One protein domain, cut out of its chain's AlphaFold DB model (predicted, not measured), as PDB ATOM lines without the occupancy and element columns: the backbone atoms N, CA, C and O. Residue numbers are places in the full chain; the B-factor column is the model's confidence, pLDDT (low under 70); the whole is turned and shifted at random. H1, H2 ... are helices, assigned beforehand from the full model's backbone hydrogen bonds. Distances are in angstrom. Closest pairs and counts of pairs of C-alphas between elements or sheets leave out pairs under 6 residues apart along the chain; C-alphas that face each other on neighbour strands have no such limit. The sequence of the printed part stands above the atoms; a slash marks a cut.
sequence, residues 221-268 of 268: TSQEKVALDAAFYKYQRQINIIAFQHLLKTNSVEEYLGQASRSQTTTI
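AT A GLANCE: This is residues 221 to 268 of the 268 residues of an uncharacterized protein of Puccinia coronata f. sp. avenae (UniProt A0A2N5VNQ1). The model is roughly a flat L: the long helix H1 makes one arm, the short helix H2 lies crosswise to it near its last turns, and the second arm runs through H2 into a tail without a named element, residues 257 to 268. Most of H1 sticks out, for residues 221 to 238 stand free, of which 222 to 238 belong to H1. The printed part has 48 residues, with two named helices in the order H1, H2 and no named strand; its class is all helix. It is loose, with a radius of gyration of the C-alphas of 13.8 A, and spans 37 by 35 by 13 A.

IN THESE COORDINATES: H1 covers residues 222 to 245 and is 34.9 A long from first to last C-alpha, from C-alpha 222 at (7.465, 9.966, 52.927) to C-alpha 245 at (3.367, -7.727, 23.067). H2 covers residues 250 to 256, with 9.9 A from first to last C-alpha, and ends with C-alpha 256 at (-7.687, 4.029, 25.757).

HOW THE PARTS SIT: A tight link of 4 residues joins H1 to H2. The two helices are close but not clearly touching, with 2 pairs of C-alphas within 8 A. Their closest C-alphas, those of Ala 243 and Val 253, are 7.1 A apart. Their lines are about perpendicular, at 77 degrees. In H1 and H2 every O i to N i+4 pair is within hydrogen-bond range.

THE WHOLE: The two C-alphas farthest apart, those of Thr 221 and Leu 247, are 38.5 A apart. The printed part has no cut, and Ile 268 is the chain's last residue. The C-alphas of residues 257 to 268 lie 7 to 25 A from the mean of the C-alphas. The mean pLDDT of the printed part is 82.8, and residues 259 to 268 are under 70.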
ATOM      1  N   THR A 221       2.738  10.208  54.322       83.38
ATOM      2  CA  THR A 221       4.123  10.195  54.800       83.38
ATOM      3  C   THR A 221       5.113   9.911  53.676       83.38
ATOM      4  O   THR A 221       4.750   9.413  52.612       83.38
ATOM      5  N   SER A 222       6.394  10.211  53.904       83.75
ATOM      6  CA  SER A 222       7.465   9.966  52.927       83.75
ATOM      7  C   SER A 222       7.532   8.503  52.478       83.75
ATOM      8  O   SER A 222       7.590   8.232  51.285       83.75
ATOM      9  N   GLN A 223       7.449   7.554  53.409       85.00
ATOM     10  CA  GLN A 223       7.478   6.125  53.087       85.00
ATOM     11  C   GLN A 223       6.219   5.664  52.327       85.00
ATOM     12  O   GLN A 223       6.333   4.829  51.435       85.00
ATOM     13  N   GLU A 224       5.035   6.219  52.614       86.38
ATOM     14  CA  GLU A 224       3.817   5.908  51.844       86.38
ATOM     15  C   GLU A 224       3.911   6.444  50.415       86.38
ATOM     16  O   GLU A 224       3.526   5.745  49.483       86.38
ATOM     17  N   LYS A 225       4.479   7.643  50.225       88.62
ATOM     18  CA  LYS A 225       4.750   8.191  48.888       88.62
ATOM     19  C   LYS A 225       5.654   7.258  48.085       88.62
ATOM     20  O   LYS A 225       5.275   6.851  46.995       88.62
ATOM     21  N   VAL A 226       6.776   6.825  48.667       91.31
ATOM     22  CA  VAL A 226       7.698   5.875  48.018       91.31
ATOM     23  C   VAL A 226       7.000   4.555  47.666       91.31
ATOM     24  O   VAL A 226       7.187   4.029  46.569       91.31
ATOM     25  N   ALA A 227       6.171   4.018  48.566       87.88
ATOM     26  CA  ALA A 227       5.423   2.789  48.306       87.88
ATOM     27  C   ALA A 227       4.399   2.953  47.165       87.88
ATOM     28  O   ALA A 227       4.270   2.063  46.318       87.88
ATOM     29  N   LEU A 228       3.703   4.093  47.114       91.06
ATOM     30  CA  LEU A 228       2.759   4.428  46.047       91.06
ATOM     31  C   LEU A 228       3.466   4.616  44.701       91.06
ATOM     32  O   LEU A 228       3.003   4.068  43.700       91.06
ATOM     33  N   ASP A 229       4.607   5.302  44.677       93.50
ATOM     34  CA  ASP A 229       5.405   5.495  43.463       93.50
ATOM     35  C   ASP A 229       5.901   4.153  42.907       93.50
ATOM     36  O   ASP A 229       5.782   3.878  41.710       93.50
ATOM     37  N   ALA A 230       6.376   3.256  43.778       93.69
ATOM     38  CA  ALA A 230       6.789   1.913  43.380       93.69
ATOM     39  C   ALA A 230       5.621   1.090  42.798       93.69
ATOM     40  O   ALA A 230       5.792   0.378  41.802       93.69
ATOM     41  N   ALA A 231       4.427   1.185  43.393       93.69
ATOM     42  CA  ALA A 231       3.224   0.529  42.881       93.69
ATOM     43  C   ALA A 231       2.803   1.098  41.516       93.69
ATOM     44  O   ALA A 231       2.499   0.338  40.590       93.69
ATOM     45  N   PHE A 232       2.849   2.423  41.364       92.00
ATOM     46  CA  PHE A 232       2.546   3.102  40.109       92.00
ATOM     47  C   PHE A 232       3.521   2.702  38.995       92.00
ATOM     48  O   PHE A 232       3.093   2.378  37.885       92.00
ATOM     49  N   TYR A 233       4.816   2.609  39.302       94.25
ATOM     50  CA  TYR A 233       5.822   2.159  38.344       94.25
ATOM     51  C   TYR A 233       5.576   0.716  37.872       94.25
ATOM     52  O   TYR A 233       5.655   0.426  36.676       94.25
ATOM     53  N   LYS A 234       5.211  -0.199  38.784       94.12
ATOM     54  CA  LYS A 234       4.838  -1.580  38.418       94.12
ATOM     55  C   LYS A 234       3.634  -1.612  37.473       94.12
ATOM     56  O   LYS A 234       3.658  -2.351  36.488       94.12
ATOM     57  N   TYR A 235       2.616  -0.794  37.741       93.00
ATOM     58  CA  TYR A 235       1.446  -0.655  36.873       93.00
ATOM     59  C   TYR A 235       1.830  -0.155  35.471       93.00
ATOM     60  O   TYR A 235       1.481  -0.789  34.473       93.00
ATOM     61  N   GLN A 236       2.623   0.917  35.382       92.50
ATOM     62  CA  GLN A 236       3.114   1.440  34.101       92.50
ATOM     63  C   GLN A 236       3.950   0.409  33.334       92.50
ATOM     64  O   GLN A 236       3.794   0.250  32.122       92.50
ATOM     65  N   ARG A 237       4.821  -0.329  34.031       94.62
ATOM     66  CA  ARG A 237       5.614  -1.404  33.427       94.62
ATOM     67  C   ARG A 237       4.715  -2.477  32.816       94.62
ATOM     68  O   ARG A 237       4.973  -2.900  31.692       94.62
ATOM     69  N   GLN A 238       3.656  -2.884  33.514       95.06
ATOM     70  CA  GLN A 238       2.730  -3.900  33.013       95.06
ATOM     71  C   GLN A 238       1.974  -3.429  31.765       95.06
ATOM     72  O   GLN A 238       1.864  -4.189  30.802       95.06
ATOM     73  N   ILE A 239       1.522  -2.171  31.740       94.31
ATOM     74  CA  ILE A 239       0.906  -1.573  30.546       94.31
ATOM     75  C   ILE A 239       1.865  -1.637  29.355       94.31
ATOM     76  O   ILE A 239       1.479  -2.080  28.275       94.31
ATOM     77  N   ASN A 240       3.122  -1.234  29.552       92.81
ATOM     78  CA  ASN A 240       4.116  -1.214  28.480       92.81
ATOM     79  C   ASN A 240       4.458  -2.618  27.962       92.81
ATOM     80  O   ASN A 240       4.660  -2.786  26.761       92.81
ATOM     81  N   ILE A 241       4.475  -3.634  28.831       95.19
ATOM     82  CA  ILE A 241       4.651  -5.034  28.413       95.19
ATOM     83  C   ILE A 241       3.516  -5.457  27.474       95.19
ATOM     84  O   ILE A 241       3.789  -5.990  26.399       95.19
ATOM     85  N   ILE A 242       2.261  -5.186  27.842       94.81
ATOM     86  CA  ILE A 242       1.088  -5.518  27.017       94.81
ATOM     87  C   ILE A 242       1.136  -4.745  25.692       94.81
ATOM     88  O   ILE A 242       0.958  -5.325  24.619       94.81
ATOM     89  N   ALA A 243       1.436  -3.445  25.744       95.38
ATOM     90  CA  ALA A 243       1.570  -2.612  24.555       95.38
ATOM     91  C   ALA A 243       2.628  -3.166  23.592       95.38
ATOM     92  O   ALA A 243       2.372  -3.272  22.394       95.38
ATOM     93  N   PHE A 244       3.782  -3.583  24.116       93.75
ATOM     94  CA  PHE A 244       4.855  -4.168  23.322       93.75
ATOM     95  C   PHE A 244       4.476  -5.535  22.738       93.75
ATOM     96  O   PHE A 244       4.692  -5.765  21.550       93.75
ATOM     97  N   GLN A 245       3.847  -6.415  23.528       95.81
ATOM     98  CA  GLN A 245       3.367  -7.727  23.067       95.81
ATOM     99  C   GLN A 245       2.404  -7.612  21.879       95.81
ATOM    100  O   GLN A 245       2.431  -8.445  20.973       95.81
ATOM    101  N   HIS A 246       1.584  -6.564  21.867       95.38
ATOM    102  CA  HIS A 246       0.609  -6.308  20.811       95.38
ATOM    103  C   HIS A 246       1.062  -5.252  19.789       95.38
ATOM    104  O   HIS A 246       0.265  -4.859  18.937       95.38
ATOM    105  N   LEU A 247       2.325  -4.801  19.847       93.81
ATOM    106  CA  LEU A 247       2.906  -3.770  18.971       93.81
ATOM    107  C   LEU A 247       2.041  -2.497  18.869       93.81
ATOM    108  O   LEU A 247       1.909  -1.883  17.805       93.81
ATOM    109  N   LEU A 248       1.424  -2.107  19.984       94.31
ATOM    110  CA  LEU A 248       0.556  -0.940  20.064       94.31
ATOM    111  C   LEU A 248       1.385   0.344  20.099       94.31
ATOM    112  O   LEU A 248       2.440   0.417  20.728       94.31
ATOM    113  N   LYS A 249       0.872   1.394  19.454       92.50
ATOM    114  CA  LYS A 249       1.426   2.745  19.592       92.50
ATOM    115  C   LYS A 249       1.067   3.305  20.965       92.50
ATOM    116  O   LYS A 249      -0.095   3.221  21.363       92.50
ATOM    117  N   THR A 250       2.019   3.963  21.621       88.56
ATOM    118  CA  THR A 250       1.836   4.569  22.950       88.56
ATOM    119  C   THR A 250       0.615   5.486  23.005       88.56
ATOM    120  O   THR A 250      -0.237   5.304  23.865       88.56
ATOM    121  N   ASN A 251       0.438   6.363  22.011       88.81
ATOM    122  CA  ASN A 251      -0.706   7.282  21.950       88.81
ATOM    123  C   ASN A 251      -2.060   6.555  21.973       88.81
ATOM    124  O   ASN A 251      -3.006   7.035  22.586       88.81
ATOM    125  N   SER A 252      -2.165   5.393  21.319       88.81
ATOM    126  CA  SER A 252      -3.405   4.608  21.297       88.81
ATOM    127  C   SER A 252      -3.688   3.949  22.646       88.81
ATOM    128  O   SER A 252      -4.844   3.828  23.045       88.81
ATOM    129  N   VAL A 253      -2.639   3.540  23.364       90.88
ATOM    130  CA  VAL A 253      -2.750   2.997  24.725       90.88
ATOM    131  C   VAL A 253      -3.154   4.102  25.703       90.88
ATOM    132  O   VAL A 253      -4.061   3.910  26.509       90.88
ATOM    133  N   GLU A 254      -2.538   5.278  25.601       87.44
ATOM    134  CA  GLU A 254      -2.875   6.443  26.424       87.44
ATOM    135  C   GLU A 254      -4.295   6.953  26.167       87.44
ATOM    136  O   GLU A 254      -4.990   7.328  27.112       87.44
ATOM    137  N   GLU A 255      -4.752   6.951  24.912       90.00
ATOM    138  CA  GLU A 255      -6.126   7.313  24.553       90.00
ATOM    139  C   GLU A 255      -7.125   6.354  25.202       90.00
ATOM    140  O   GLU A 255      -8.081   6.793  25.842       90.00
ATOM    141  N   TYR A 256      -6.858   5.049  25.120       89.81
ATOM    142  CA  TYR A 256      -7.687   4.029  25.757       89.81
ATOM    143  C   TYR A 256      -7.736   4.177  27.284       89.81
ATOM    144  O   TYR A 256      -8.806   4.078  27.882       89.81
ATOM    145  N   LEU A 257      -6.597   4.459  27.922       88.44
ATOM    146  CA  LEU A 257      -6.509   4.654  29.372       88.44
ATOM    147  C   LEU A 257      -7.040   6.023  29.840       88.44
ATOM    148  O   LEU A 257      -6.993   6.316  31.036       88.44
ATOM    149  N   GLY A 258      -7.513   6.884  28.930       80.50
ATOM    150  CA  GLY A 258      -7.951   8.246  29.251       80.50
ATOM    151  C   GLY A 258      -6.811   9.168  29.707       80.50
ATOM    152  O   GLY A 258      -7.056  10.201  30.331       80.50
ATOM    153  N   GLN A 259      -5.562   8.799  29.418       66.19
ATOM    154  CA  GLN A 259      -4.363   9.571  29.748       66.19
ATOM    155  C   GLN A 259      -3.974  10.559  28.643       66.19
ATOM    156  O   GLN A 259      -3.345  11.571  28.947       66.19
ATOM    157  N   ALA A 260      -4.417  10.339  27.400       56.03
ATOM    158  CA  ALA A 260      -4.101  11.214  26.265       56.03
ATOM    159  C   ALA A 260      -4.562  12.675  26.451       56.03
ATOM    160  O   ALA A 260      -3.973  13.590  25.883       56.03
ATOM    161  N   SER A 261      -5.583  12.918  27.280       54.62
ATOM    162  CA  SER A 261      -6.085  14.271  27.569       54.62
ATOM    163  C   SER A 261      -5.306  15.001  28.671       54.62
ATOM    164  O   SER A 261      -5.518  16.194  28.868       54.62
ATOM    165  N   ARG A 262      -4.431  14.312  29.424       53.53
ATOM    166  CA  ARG A 262      -3.667  14.910  30.539       53.53
ATOM    167  C   ARG A 262      -2.324  15.500  30.105       53.53
ATOM    168  O   ARG A 262      -1.775  16.329  30.822       53.53
ATOM    169  N   SER A 263      -1.813  15.110  28.943       51.22
ATOM    170  CA  SER A 263      -0.515  15.540  28.409       51.22
ATOM    171  C   SER A 263      -0.589  16.777  27.498       51.22
ATOM    172  O   SER A 263       0.429  17.173  26.939       51.22
ATOM    173  N   GLN A 264      -1.755  17.428  27.359       49.81
ATOM    174  CA  GLN A 264      -1.945  18.567  26.440       49.81
ATOM    175  C   GLN A 264      -2.477  19.857  27.088       49.81
ATOM    176  O   GLN A 264      -3.136  20.660  26.431       49.81
ATOM    177  N   THR A 265      -2.159  20.116  28.357       44.84
ATOM    178  CA  THR A 265      -2.341  21.455  28.950       44.84
ATOM    179  C   THR A 265      -1.042  21.969  29.550       44.84
ATOM    180  O   THR A 265      -0.859  22.031  30.759       44.84
ATOM    181  N   THR A 266      -0.116  22.361  28.682       48.62
ATOM    182  CA  THR A 266       0.834  23.441  28.969       48.62
ATOM    183  C   THR A 266       0.993  24.240  27.688       48.62
ATOM    184  O   THR A 266       1.823  23.925  26.841       48.62
ATOM    185  N   THR A 267       0.143  25.253  27.543       42.59
ATOM    186  CA  THR A 267       0.274  26.279  26.515       42.59
ATOM    187  C   THR A 267      -0.097  27.609  27.167       42.59
ATOM    188  O   THR A 267      -1.274  27.847  27.423       42.59
ATOM    189  N   ILE A 268       0.960  28.411  27.363       40.91
ATOM    190  CA  ILE A 268       1.076  29.873  27.580       40.91
ATOM    191  C   ILE A 268       0.587  30.460  28.904       40.91
ATOM    192  O   ILE A 268      -0.636  30.490  29.149       40.91
TER     193      ILE A 268